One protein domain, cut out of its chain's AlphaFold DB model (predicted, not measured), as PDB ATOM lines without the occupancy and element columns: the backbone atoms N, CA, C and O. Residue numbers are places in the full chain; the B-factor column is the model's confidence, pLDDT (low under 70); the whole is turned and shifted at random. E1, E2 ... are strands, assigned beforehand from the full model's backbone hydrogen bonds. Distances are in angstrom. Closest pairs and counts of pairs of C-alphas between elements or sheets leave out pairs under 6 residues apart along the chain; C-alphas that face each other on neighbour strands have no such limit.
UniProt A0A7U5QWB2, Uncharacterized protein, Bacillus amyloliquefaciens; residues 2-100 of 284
ATOM      1  N   THR A   2     161.980 151.455 134.884       32.66
ATOM      2  CA  THR A   2     160.575 151.153 134.611       32.66
ATOM      3  C   THR A   2     159.825 152.476 134.598       32.66
ATOM      4  O   THR A   2     159.489 152.993 135.656       32.66
ATOM      5  N   GLU A   3     159.644 153.055 133.413       40.91
ATOM      6  CA  GLU A   3     158.620 154.073 133.190       40.91
ATOM      7  C   GLU A   3     157.277 153.369 133.373       40.91
ATOM      8  O   GLU A   3     156.753 152.705 132.480       40.91
ATOM      9  N   THR A   4     156.766 153.393 134.599       41.91
ATOM     10  CA  THR A   4     155.351 153.164 134.840       41.91
ATOM     11  C   THR A   4     154.620 154.229 134.030       41.91
ATOM     12  O   THR A   4     154.785 155.415 134.304       41.91
ATOM     13  N   ASN A   5     153.856 153.810 133.016       52.88
ATOM     14  CA  ASN A   5     152.835 154.623 132.352       52.88
ATOM     15  C   ASN A   5     151.774 154.996 133.393       52.88
ATOM     16  O   ASN A   5     150.689 154.417 133.436       52.88
ATOM     17  N   ALA A   6     152.137 155.877 134.313       65.12
ATOM     18  CA  ALA A   6     151.247 156.364 135.333       65.12
ATOM     19  C   ALA A   6     150.250 157.293 134.638       65.12
ATOM     20  O   ALA A   6     150.637 158.146 133.836       65.12
ATOM     21  N   LYS A   7     148.960 157.059 134.863       82.25
ATOM     22  CA  LYS A   7     147.895 157.793 134.188       82.25
ATOM     23  C   LYS A   7     147.929 159.249 134.653       82.25
ATOM     24  O   LYS A   7     147.833 159.518 135.849       82.25
ATOM     25  N   ILE A   8     148.126 160.162 133.699       86.25
ATOM     26  CA  ILE A   8     148.239 161.603 133.946       86.25
ATOM     27  C   ILE A   8     146.874 162.258 133.741       86.25
ATOM     28  O   ILE A   8     146.210 162.026 132.730       86.25
ATOM     29  N   HIS A   9     146.494 163.123 134.675       87.06
ATOM     30  CA  HIS A   9     145.291 163.950 134.621       87.06
ATOM     31  C   HIS A   9     145.674 165.426 134.575       87.06
ATOM     32  O   HIS A   9     146.551 165.846 135.320       87.06
ATOM     33  N   VAL A  10     145.013 166.227 133.735       88.75
ATOM     34  CA  VAL A  10     145.236 167.683 133.657       88.75
ATOM     35  C   VAL A  10     144.033 168.406 134.243       88.75
ATOM     36  O   VAL A  10     142.952 168.398 133.654       88.75
ATOM     37  N   LEU A  11     144.221 169.032 135.400       86.50
ATOM     38  CA  LEU A  11     143.139 169.519 136.257       86.50
ATOM     39  C   LEU A  11     143.447 170.926 136.780       86.50
ATOM     40  O   LEU A  11     144.614 171.292 136.879       86.50
ATOM     41  N   ALA A  12     142.426 171.725 137.098       86.25
ATOM     42  CA  ALA A  12     142.633 173.034 137.724       86.25
ATOM     43  C   ALA A  12     143.150 172.866 139.165       86.25
ATOM     44  O   ALA A  12     142.557 172.128 139.950       86.25
ATOM     45  N   ASP A  13     144.251 173.539 139.498       86.38
ATOM     46  CA  ASP A  13     144.849 173.547 140.833       86.38
ATOM     47  C   ASP A  13     144.476 174.847 141.552       86.38
ATOM     48  O   ASP A  13     145.061 175.906 141.317       86.38
ATOM     49  N   GLU A  14     143.497 174.773 142.452       82.69
ATOM     50  CA  GLU A  14     143.042 175.921 143.247       82.69
ATOM     51  C   GLU A  14     144.139 176.483 144.166       82.69
ATOM     52  O   GLU A  14     144.110 177.662 144.510       82.69
ATOM     53  N   THR A  15     145.155 175.685 144.523       83.56
ATOM     54  CA  THR A  15     146.317 176.192 145.281       83.56
ATOM     55  C   THR A  15     147.234 177.072 144.429       83.56
ATOM     56  O   THR A  15     148.057 177.810 144.964       83.56
ATOM     57  N   LEU A  16     147.060 177.029 143.106       88.62
ATOM     58  CA  LEU A  16     147.722 177.863 142.109       88.62
ATOM     59  C   LEU A  16     146.697 178.731 141.359       88.62
ATOM     60  O   LEU A  16     146.821 178.937 140.151       88.62
ATOM     61  N   GLY A  17     145.649 179.190 142.047       86.00
ATOM     62  CA  GLY A  17     144.660 180.109 141.475       86.00
ATOM     63  C   GLY A  17     143.868 179.531 140.294       86.00
ATOM     64  O   GLY A  17     143.438 180.283 139.420       86.00
ATOM     65  N   GLY A  18     143.714 178.204 140.234       86.44
ATOM     66  CA  GLY A  18     142.966 177.499 139.190       86.44
ATOM     67  C   GLY A  18     143.777 177.187 137.926       86.44
ATOM     68  O   GLY A  18     143.208 176.765 136.915       86.44
ATOM     69  N   ILE A  19     145.104 177.376 137.940       90.44
ATOM     70  CA  ILE A  19     145.965 176.978 136.817       90.44
ATOM     71  C   ILE A  19     145.885 175.470 136.592       90.44
ATOM     72  O   ILE A  19     145.909 174.679 137.530       90.44
ATOM     73  N   LYS A  20     145.839 175.058 135.322       91.44
ATOM     74  CA  LYS A  20     145.872 173.643 134.958       91.44
ATOM     75  C   LYS A  20     147.222 173.021 135.321       91.44
ATOM     76  O   LYS A  20     148.262 173.471 134.844       91.44
ATOM     77  N   ARG A  21     147.198 171.952 136.109       92.38
ATOM     78  CA  ARG A  21     148.355 171.184 136.567       92.38
ATOM     79  C   ARG A  21     148.180 169.708 136.233       92.38
ATOM     80  O   ARG A  21     147.061 169.207 136.160       92.38
ATOM     81  N   GLU A  22     149.294 169.027 136.003       92.12
ATOM     82  CA  GLU A  22     149.316 167.580 135.828       92.12
ATOM     83  C   GLU A  22     149.366 166.858 137.169       92.12
ATOM     84  O   GLU A  22     150.189 167.183 138.028       92.12
ATOM     85  N   TYR A  23     148.531 165.837 137.301       90.31
ATOM     86  CA  TYR A  23     148.433 164.945 138.444       90.31
ATOM     87  C   TYR A  23     148.655 163.512 137.994       90.31
ATOM     88  O   TYR A  23     148.275 163.143 136.882       90.31
ATOM     89  N   VAL A  24     149.243 162.703 138.862       91.94
ATOM     90  CA  VAL A  24     149.512 161.295 138.599       91.94
ATOM     91  C   VAL A  24     148.749 160.425 139.587       91.94
ATOM     92  O   VAL A  24     148.709 160.729 140.778       91.94
ATOM     93  N   GLU A  25     148.136 159.350 139.090       90.44
ATOM     94  CA  GLU A  25     147.523 158.339 139.955       90.44
ATOM     95  C   GLU A  25     148.602 157.628 140.784       90.44
ATOM     96  O   GLU A  25     149.604 157.152 140.237       90.44
ATOM     97  N   VAL A  26     148.393 157.550 142.098       90.31
ATOM     98  CA  VAL A  26     149.310 156.894 143.038       90.31
ATOM     99  C   VAL A  26     148.590 155.841 143.872       90.31
ATOM    100  O   VAL A  26     147.410 155.968 144.183       90.31
ATOM    101  N   ASP A  27     149.330 154.795 144.234       87.94
ATOM    102  CA  ASP A  27     148.840 153.670 145.032       87.94
ATOM    103  C   ASP A  27     149.500 153.716 146.417       87.94
ATOM    104  O   ASP A  27     150.580 153.159 146.641       87.94
ATOM    105  N   ARG A  28     148.897 154.495 147.319       88.81
ATOM    106  CA  ARG A  28     149.269 154.613 148.736       88.81
ATOM    107  C   ARG A  28     148.022 154.848 149.586       88.81
ATOM    108  O   ARG A  28     146.955 155.150 149.058       88.81
ATOM    109  N   GLU A  29     148.174 154.728 150.902       86.25
ATOM    110  CA  GLU A  29     147.108 155.072 151.843       86.25
ATOM    111  C   GLU A  29     146.736 156.559 151.737       86.25
ATOM    112  O   GLU A  29     147.585 157.422 151.482       86.25
ATOM    113  N   VAL A  30     145.440 156.822 151.907       86.38
ATOM    114  CA  VAL A  30     144.832 158.148 151.796       86.38
ATOM    115  C   VAL A  30     144.976 158.902 153.115       86.38
ATOM    116  O   VAL A  30     144.657 158.382 154.186       86.38
ATOM    117  N   GLU A  31     145.395 160.157 153.027       88.62
ATOM    118  CA  GLU A  31     145.589 161.071 154.146       88.62
ATOM    119  C   GLU A  31     144.692 162.313 154.032       88.62
ATOM    120  O   GLU A  31     144.237 162.705 152.956       88.62
ATOM    121  N   ASN A  32     144.451 162.975 155.164       87.19
ATOM    122  CA  ASN A  32     143.715 164.238 155.182       87.19
ATOM    123  C   ASN A  32     144.448 165.309 154.369       87.19
ATOM    124  O   ASN A  32     145.637 165.562 154.564       87.19
ATOM    125  N   GLY A  33     143.714 165.980 153.486       85.31
ATOM    126  CA  GLY A  33     144.237 166.963 152.541       85.31
ATOM    127  C   GLY A  33     144.621 166.390 151.176       85.31
ATOM    128  O   GLY A  33     144.893 167.180 150.267       85.31
ATOM    129  N   ASP A  34     144.602 165.065 151.002       89.81
ATOM    130  CA  ASP A  34     144.876 164.439 149.712       89.81
ATOM    131  C   ASP A  34     143.865 164.860 148.641       89.81
ATOM    132  O   ASP A  34     142.692 165.136 148.910       89.81
ATOM    133  N   THR A  35     144.339 164.901 147.397       88.44
ATOM    134  CA  THR A  35     143.495 165.141 146.225       88.44
ATOM    135  C   THR A  35     143.099 163.805 145.622       88.44
ATOM    136  O   THR A  35     143.952 162.966 145.342       88.44
ATOM    137  N   VAL A  36     141.806 163.611 145.394       88.00
ATOM    138  CA  VAL A  36     141.272 162.386 144.795       88.00
ATOM    139  C   VAL A  36     140.432 162.716 143.571       88.00
ATOM    140  O   VAL A  36     139.795 163.769 143.501       88.00
ATOM    141  N   LEU A  37     140.415 161.805 142.604       86.94
ATOM    142  CA  LEU A  37     139.454 161.804 141.510       86.94
ATOM    143  C   LEU A  37     138.409 160.731 141.795       86.94
ATOM    144  O   LEU A  37     138.701 159.541 141.731       86.94
ATOM    145  N   VAL A  38     137.187 161.161 142.079       83.75
ATOM    146  CA  VAL A  38     136.023 160.289 142.217       83.75
ATOM    147  C   VAL A  38     135.578 159.865 140.822       83.75
ATOM    148  O   VAL A  38     135.236 160.710 139.988       83.75
ATOM    149  N   THR A  39     135.610 158.559 140.573       84.12
ATOM    150  CA  THR A  39     135.246 157.929 139.297       84.12
ATOM    151  C   THR A  39     133.859 157.300 139.334       84.12
ATOM    152  O   THR A  39     133.228 157.135 138.290       84.12
ATOM    153  N   LYS A  40     133.350 156.971 140.524       82.81
ATOM    154  CA  LYS A  40     132.013 156.407 140.694       82.81
ATOM    155  C   LYS A  40     131.404 156.832 142.025       82.81
ATOM    156  O   LYS A  40     132.114 156.929 143.021       82.81
ATOM    157  N   MET A  41     130.106 157.113 142.021       77.69
ATOM    158  CA  MET A  41     129.373 157.572 143.197       77.69
ATOM    159  C   MET A  41     127.904 157.147 143.134       77.69
ATOM    160  O   MET A  41     127.256 157.321 142.098       77.69
ATOM    161  N   ASP A  42     127.372 156.568 144.210       77.00
ATOM    162  CA  ASP A  42     126.028 155.974 144.281       77.00
ATOM    163  C   ASP A  42     125.745 155.005 143.113       77.00
ATOM    164  O   ASP A  42     124.654 154.987 142.526       77.00
ATOM    165  N   GLY A  43     126.753 154.226 142.704       75.12
ATOM    166  CA  GLY A  43     126.633 153.299 141.574       75.12
ATOM    167  C   GLY A  43     126.704 153.946 140.187       75.12
ATOM    168  O   GLY A  43     126.551 153.247 139.185       75.12
ATOM    169  N   LYS A  44     126.928 155.261 140.091       75.69
ATOM    170  CA  LYS A  44     126.969 156.003 138.824       75.69
ATOM    171  C   LYS A  44     128.370 156.501 138.522       75.69
ATOM    172  O   LYS A  44     129.025 157.063 139.392       75.69
ATOM    173  N   ASP A  45     128.783 156.359 137.268       78.69
ATOM    174  CA  ASP A  45     130.053 156.908 136.805       78.69
ATOM    175  C   ASP A  45     130.046 158.435 136.940       78.69
ATOM    176  O   ASP A  45     129.138 159.129 136.468       78.69
ATOM    177  N   VAL A  46     131.083 158.951 137.588       76.38
ATOM    178  CA  VAL A  46     131.349 160.379 137.757       76.38
ATOM    179  C   VAL A  46     132.816 160.653 137.415       76.38
ATOM    180  O   VAL A  46     133.610 159.743 137.222       76.38
ATOM    181  N   CYS A  47     133.192 161.915 137.259       73.25
ATOM    182  CA  CYS A  47     134.587 162.287 137.028       73.25
ATOM    183  C   CYS A  47     134.822 163.631 137.696       73.25
ATOM    184  O   CYS A  47     134.600 164.681 137.089       73.25
ATOM    185  N   GLN A  48     135.131 163.591 138.991       73.69
ATOM    186  CA  GLN A  48     135.158 164.792 139.816       73.69
ATOM    187  C   GLN A  48     136.303 164.794 140.810       73.69
ATOM    188  O   GLN A  48     136.568 163.795 141.468       73.69
ATOM    189  N   ILE A  49     136.950 165.945 140.943       79.12
ATOM    190  CA  ILE A  49     138.019 166.145 141.918       79.12
ATOM    191  C   ILE A  49     137.401 166.475 143.266       79.12
ATOM    192  O   ILE A  49     136.471 167.281 143.341       79.12
ATOM    193  N   ALA A  50     137.961 165.905 144.320       81.88
ATOM    194  CA  ALA A  50     137.639 166.276 145.682       81.88
ATOM    195  C   ALA A  50     138.903 166.326 146.545       81.88
ATOM    196  O   ALA A  50     139.945 165.768 146.183       81.88
ATOM    197  N   LYS A  51     138.798 166.995 147.694       86.50
ATOM    198  CA  LYS A  51     139.811 166.926 148.750       86.50
ATOM    199  C   LYS A  51     139.336 166.052 149.888       86.50
ATOM    200  O   LYS A  51     138.183 166.145 150.293       86.50
ATOM    201  N   VAL A  52     140.236 165.253 150.433       86.94
ATOM    202  CA  VAL A  52     139.967 164.478 151.641       86.94
ATOM    203  C   VAL A  52     139.971 165.415 152.839       86.94
ATOM    204  O   VAL A  52     140.955 166.111 153.082       86.94
ATOM    205  N   ILE A  53     138.867 165.446 153.576       85.88
ATOM    206  CA  ILE A  53     138.726 166.254 154.791       85.88
ATOM    207  C   ILE A  53     139.014 165.412 156.023       85.88
ATOM    208  O   ILE A  53     139.731 165.864 156.916       85.88
ATOM    209  N   ASP A  54     138.467 164.201 156.044       80.50
ATOM    210  CA  ASP A  54     138.627 163.272 157.150       80.50
ATOM    211  C   ASP A  54     138.644 161.826 156.637       80.50
ATOM    212  O   ASP A  54     137.697 161.364 155.994       80.50
ATOM    213  N   ASN A  55     139.745 161.129 156.899       74.25
ATOM    214  CA  ASN A  55     139.995 159.733 156.563       74.25
ATOM    215  C   ASN A  55     139.676 158.764 157.715       74.25
ATOM    216  O   ASN A  55     139.877 157.563 157.560       74.25
ATOM    217  N   ASP A  56     139.166 159.269 158.844       68.75
ATOM    218  CA  ASP A  56     138.681 158.491 159.994       68.75
ATOM    219  C   ASP A  56     137.410 159.140 160.585       68.75
ATOM    220  O   ASP A  56     137.225 159.242 161.801       68.75
ATOM    221  N   PHE A  57     136.521 159.618 159.703       60.69
ATOM    222  CA  PHE A  57     135.380 160.468 160.072       60.69
ATOM    223  C   PHE A  57     134.440 159.842 161.117       60.69
ATOM    224  O   PHE A  57     133.759 160.560 161.853       60.69
ATOM    225  N   ALA A  58     134.415 158.512 161.252       56.12
ATOM    226  CA  ALA A  58     133.622 157.863 162.287       56.12
ATOM    227  C   ALA A  58     134.176 156.484 162.685       56.12
ATOM    228  O   ALA A  58     133.711 155.445 162.209       56.12
ATOM    229  N   GLY A  59     135.144 156.486 163.608       53.47
ATOM    230  CA  GLY A  59     135.783 155.280 164.149       53.47
ATOM    231  C   GLY A  59     134.839 154.139 164.581       53.47
ATOM    232  O   GLY A  59     133.672 154.365 164.877       53.47
ATOM    233  N   ASP A  60     135.381 152.911 164.613       52.06
ATOM    234  CA  ASP A  60     134.905 151.568 165.059       52.06
ATOM    235  C   ASP A  60     133.404 151.173 164.963       52.06
ATOM    236  O   ASP A  60     133.014 150.101 165.425       52.06
ATOM    237  N   SER A  61     132.502 151.990 164.416       50.94
ATOM    238  CA  SER A  61     131.057 151.689 164.382       50.94
ATOM    239  C   SER A  61     130.285 152.301 163.210       50.94
ATOM    240  O   SER A  61     129.057 152.194 163.187       50.94
ATOM    241  N   SER A  62     130.955 152.912 162.231       53.06
ATOM    242  CA  SER A  62     130.295 153.442 161.036       53.06
ATOM    243  C   SER A  62     130.739 152.714 159.765       53.06
ATOM    244  O   SER A  62     131.847 152.195 159.673       53.06
ATOM    245  N   TYR A  63     129.838 152.678 158.786       54.19
ATOM    246  CA  TYR A  63     130.105 152.235 157.420       54.19
ATOM    247  C   TYR A  63     130.644 153.402 156.575       54.19
ATOM    248  O   TYR A  63     130.393 153.426 155.382       54.19
ATOM    249  N   GLU A  64     131.283 154.416 157.164       56.47
ATOM    250  CA  GLU A  64     131.776 155.606 156.455       56.47
ATOM    251  C   GLU A  64     133.303 155.524 156.351       56.47
ATOM    252  O   GLU A  64     133.981 155.306 157.352       56.47
ATOM    253  N   THR A  65     133.846 155.643 155.138       64.31
ATOM    254  CA  THR A  65     135.276 155.406 154.865       64.31
ATOM    255  C   THR A  65     136.066 156.687 154.645       64.31
ATOM    256  O   THR A  65     137.264 156.716 154.908       64.31
ATOM    257  N   LEU A  66     135.417 157.738 154.141       76.25
ATOM    258  CA  LEU A  66     136.079 158.975 153.745       76.25
ATOM    259  C   LEU A  66     135.067 160.120 153.702       76.25
ATOM    260  O   LEU A  66     134.010 159.983 153.086       76.25
ATOM    261  N   GLN A  67     135.399 161.266 154.288       82.25
ATOM    262  CA  GLN A  67     134.694 162.513 154.014       82.25
ATOM    263  C   GLN A  67     135.488 163.334 153.003       82.25
ATOM    264  O   GLN A  67     136.659 163.659 153.221       82.25
ATOM    265  N   ILE A  68     134.828 163.697 151.909       82.19
ATOM    266  CA  ILE A  68     135.410 164.480 150.828       82.19
ATOM    267  C   ILE A  68     134.699 165.820 150.661       82.19
ATOM    268  O   ILE A  68     133.477 165.928 150.772       82.19
ATOM    269  N   ASP A  69     135.477 166.847 150.352       78.38
ATOM    270  CA  ASP A  69     134.984 168.163 149.981       78.38
ATOM    271  C   ASP A  69     134.967 168.311 148.459       78.38
ATOM    272  O   ASP A  69     136.010 168.300 147.793       78.38
ATOM    273  N   ARG A  70     133.753 168.441 147.918       67.94
ATOM    274  CA  ARG A  70     133.472 168.691 146.500       67.94
ATOM    275  C   ARG A  70     133.149 170.164 146.232       67.94
ATOM    276  O   ARG A  70     132.747 170.484 145.112       67.94
ATOM    277  N   ALA A  71     133.392 171.074 147.181       60.34
ATOM    278  CA  ALA A  71     133.135 172.507 147.022       60.34
ATOM    279  C   ALA A  71     133.932 173.133 145.872       60.34
ATOM    280  O   ALA A  71     133.465 174.101 145.272       60.34
ATOM    281  N   ILE A  72     135.062 172.526 145.480       52.66
ATOM    282  CA  ILE A  72     135.805 172.855 144.248       52.66
ATOM    283  C   ILE A  72     134.876 172.840 143.013       52.66
ATOM    284  O   ILE A  72     135.076 173.600 142.071       52.66
ATOM    285  N   ASN A  73     133.805 172.040 143.045       53.66
ATOM    286  CA  ASN A  73     132.807 171.903 141.985       53.66
ATOM    287  C   ASN A  73     131.421 172.480 142.354       53.66
ATOM    288  O   ASN A  73     130.461 172.277 141.612       53.66
ATOM    289  N   GLY A  74     131.296 173.204 143.475       51.84
ATOM    290  CA  GLY A  74     130.045 173.844 143.908       51.84
ATOM    291  C   GLY A  74     129.047 172.939 144.646       51.84
ATOM    292  O   GLY A  74     127.883 173.320 144.769       51.84
ATOM    293  N   GLU A  75     129.479 171.771 145.131       57.53
ATOM    294  CA  GLU A  75     128.685 170.877 145.989       57.53
ATOM    295  C   GLU A  75     129.240 170.823 147.422       57.53
ATOM    296  O   GLU A  75     130.430 171.037 147.633       57.53
ATOM    297  N   ASP A  76     128.372 170.548 148.403       61.84
ATOM    298  CA  ASP A  76     128.737 170.423 149.823       61.84
ATOM    299  C   ASP A  76     129.549 169.137 150.114       61.84
ATOM    300  O   ASP A  76     129.731 168.277 149.250       61.84
ATOM    301  N   LEU A  77     130.029 169.009 151.358       65.56
ATOM    302  CA  LEU A  77     130.719 167.828 151.893       65.56
ATOM    303  C   LEU A  77     129.949 166.533 151.608       65.56
ATOM    304  O   LEU A  77     128.744 166.456 151.866       65.56
ATOM    305  N   VAL A  78     130.659 165.496 151.151       72.56
ATOM    306  CA  VAL A  78     130.073 164.173 150.918       72.56
ATOM    307  C   VAL A  78     130.837 163.071 151.638       72.56
ATOM    308  O   VAL A  78     132.065 163.052 151.647       72.56
ATOM    309  N   ASN A  79     130.089 162.131 152.211       75.19
ATOM    310  CA  ASN A  79     130.621 160.936 152.848       75.19
ATOM    311  C   ASN A  79     130.599 159.775 151.848       75.19
ATOM    312  O   ASN A  79     129.558 159.504 151.249       75.19
ATOM    313  N   MET A  80     131.723 159.080 151.703       72.56
ATOM    314  CA  MET A  80     131.788 157.788 151.023       72.56
ATOM    315  C   MET A  80     131.479 156.667 152.009       72.56
ATOM    316  O   MET A  80     131.965 156.666 153.146       72.56
ATOM    317  N   LEU A  81     130.655 155.717 151.572       67.38
ATOM    318  CA  LEU A  81     130.219 154.588 152.385       67.38
ATOM    319  C   LEU A  81     131.018 153.324 152.028       67.38
ATOM    320  O   LEU A  81     131.410 153.103 150.892       67.38
ATOM    321  N   PHE A  82     131.248 152.451 153.002       61.03
ATOM    322  CA  PHE A  82     131.921 151.164 152.826       61.03
ATOM    323  C   PHE A  82     131.108 150.202 151.943       61.03
ATOM    324  O   PHE A  82     131.677 149.383 151.230       61.03
ATOM    325  N   ASP A  83     129.777 150.322 151.986       62.53
ATOM    326  CA  ASP A  83     128.833 149.494 151.224       62.53
ATOM    327  C   ASP A  83     128.314 150.188 149.947       62.53
ATOM    328  O   ASP A  83     127.403 149.668 149.294       62.53
ATOM    329  N   SER A  84     128.842 151.363 149.582       67.62
ATOM    330  CA  SER A  84     128.514 151.991 148.300       67.62
ATOM    331  C   SER A  84     129.423 151.464 147.188       67.62
ATOM    332  O   SER A  84     130.561 151.058 147.406       67.62
ATOM    333  N   GLU A  85     128.920 151.467 145.953       75.44
ATOM    334  CA  GLU A  85     129.736 151.213 144.758       75.44
ATOM    335  C   GLU A  85     130.580 152.451 144.383       75.44
ATOM    336  O   GLU A  85     130.713 152.775 143.200       75.44
ATOM    337  N   ASP A  86     131.067 153.190 145.382       81.50
ATOM    338  CA  ASP A  86     131.829 154.418 145.189       81.50
ATOM    339  C   ASP A  86     133.288 154.078 144.899       81.50
ATOM    340  O   ASP A  86     133.894 153.221 145.543       81.50
ATOM    341  N   GLU A  87     133.869 154.766 143.921       84.88
ATOM    342  CA  GLU A  87     135.243 154.540 143.492       84.88
ATOM    343  C   GLU A  87     135.964 155.876 143.360       84.88
ATOM    344  O   GLU A  87     135.424 156.856 142.831       84.88
ATOM    345  N   PHE A  88     137.210 155.904 143.818       86.06
ATOM    346  CA  PHE A  88     138.101 157.035 143.640       86.06
ATOM    347  C   PHE A  88     139.533 156.564 143.406       86.06
ATOM    348  O   PHE A  88     139.918 155.455 143.776       86.06
ATOM    349  N   VAL A  89     140.328 157.444 142.808       88.56
ATOM    350  CA  VAL A  89     141.773 157.275 142.666       88.56
ATOM    351  C   VAL A  89     142.494 158.422 143.353       88.56
ATOM    352  O   VAL A  89     142.056 159.574 143.296       88.56
ATOM    353  N   LEU A  90     143.598 158.102 144.017       90.88
ATOM    354  CA  LEU A  90     144.442 159.078 144.690       90.88
ATOM    355  C   LEU A  90     145.368 159.761 143.681       90.88
ATOM    356  O   LEU A  90     145.938 159.102 142.809       90.88
ATOM    357  N   LEU A  91     145.504 161.081 143.800       91.38
ATOM    358  CA  LEU A  91     146.267 161.912 142.881       91.38
ATOM    359  C   LEU A  91     147.370 162.679 143.609       91.38
ATOM    360  O   LEU A  91     147.085 163.504 144.477       91.38
ATOM    361  N   ASP A  92     148.611 162.500 143.161       90.94
ATOM    362  CA  ASP A  92     149.716 163.369 143.561       90.94
ATOM    363  C   ASP A  92     149.966 164.434 142.477       90.94
ATOM    364  O   ASP A  92     150.016 164.125 141.279       90.94
ATOM    365  N   PRO A  93     150.132 165.709 142.859       91.50
ATOM    366  CA  PRO A  93     150.450 166.760 141.911       91.50
ATOM    367  C   PRO A  93     151.890 166.630 141.397       91.50
ATOM    368  O   PRO A  93     152.831 166.415 142.159       91.50
ATOM    369  N   THR A  94     152.091 166.853 140.102       92.94
ATOM    370  CA  THR A  94     153.428 166.919 139.492       92.94
ATOM    371  C   THR A  94     153.956 168.355 139.469       92.94
ATOM    372  O   THR A  94     153.231 169.305 139.750       92.94
ATOM    373  N   ASP A  95     155.208 168.567 139.071       94.94
ATOM    374  CA  ASP A  95     155.735 169.920 138.850       94.94
ATOM    375  C   ASP A  95     155.342 170.513 137.483       94.94
ATOM    376  O   ASP A  95     155.885 171.545 137.096       94.94
ATOM    377  N   ILE A  96     154.449 169.877 136.716       95.00
ATOM    378  CA  ILE A  96     154.093 170.321 135.363       95.00
ATOM    379  C   ILE A  96     152.766 171.083 135.379       95.00
ATOM    380  O   ILE A  96     151.745 170.582 135.847       95.00
ATOM    381  N   VAL A  97     152.785 172.295 134.825       95.00
ATOM    382  CA  VAL A  97     151.621 173.177 134.665       95.00
ATOM    383  C   VAL A  97     151.420 173.568 133.207       95.00
ATOM    384  O   VAL A  97     152.362 173.585 132.411       95.00
ATOM    385  N   HIS A  98     150.180 173.898 132.867       93.69
ATOM    386  CA  HIS A  98     149.744 174.305 131.537       93.69
ATOM    387  C   HIS A  98     149.339 175.774 131.572       93.69
ATOM    388  O   HIS A  98     148.359 176.143 132.222       93.69
ATOM    389  N   ILE A  99     150.090 176.613 130.864       91.94
ATOM    390  CA  ILE A  99     149.893 178.065 130.827       91.94
ATOM    391  C   ILE A  99     149.831 178.482 129.364       91.94
ATOM    392  O   ILE A  99     150.739 178.173 128.597       91.94
ATOM    393  N   ASP A 100     148.749 179.155 128.969       88.38
ATOM    394  CA  ASP A 100     148.503 179.591 127.586       88.38
ATOM    395  C   ASP A 100     148.600 178.460 126.536       88.38
ATOM    396  O   ASP A 100     148.929 178.698 125.377       88.38
TER     397      ASP A 100
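Overview. This is residues 2 to 100 of the 284 residues of an uncharacterized protein of Bacillus amyloliquefaciens (UniProt A0A7U5QWB2). Picture one strongly twisted, curled sheet in which the long strand E7 joins two parts: the hairpin of E1 and E2 beside its later residues, and the meander E3 E4 E5 E6, each strand the antiparallel neighbour of the one before, on from its first residues. The 99 printed residues hold seven named strands, E1 to E7 along the chain, and no named helix; the class is all strand. The sheet runs E1 E2 E7 E3 E4 E5 E6, antiparallel throughout. The whole is compact, with a radius of gyration of the C-alphas of 14.2 A and spans of 47 by 36 by 25 A.

Arrangement. Start at E7, residues 87 to 99, which bends by 85 degrees at residue 95. Its neighbour E2, residues 19 to 26, is antiparallel at 138 degrees; look for N 94 and O 22, 2.8 A apart. E2 forms a hairpin with edge strand E1, residues 8 to 13, where N 9 and O 23 are 2.8 A apart. Back at E7, N 89 and O 37 of E3, residues 35 to 41, are 2.9 A apart. E3 forms a hairpin with E4, residues 44 to 54, with N 38 and O 48 at 2.8 A. E4 bends by 87 degrees at residue 47, and its pairing is staggered: residues 44 to 51 pair with E3, residues 51 to 54 with E5, residues 64 to 69. There N 69 and O 51 are 2.8 A apart. E5 and edge strand E6, residues 78 to 81, form a hairpin, with N 68 and O 78 at 2.8 A.

Along the chain. Find C-alpha 8 at (148.239, 161.603, 133.946), where E1 begins its 14.2 A. E2 runs 21.3 A, E3 16.3 A, E4 22.9 A, E5 14.5 A and E6 9.7 A. E7 runs 30.5 A to C-alpha 99 at (149.893, 178.065, 130.827).

Size, cuts and confidence. The C-alphas of Ser 61 and Asp 100 are the two farthest apart, 49.4 A. The printed part has no cut and no long link. Look for pLDDT under 70 at residues 2 to 6, 56 to 65, 70 to 77 and 81 to 84.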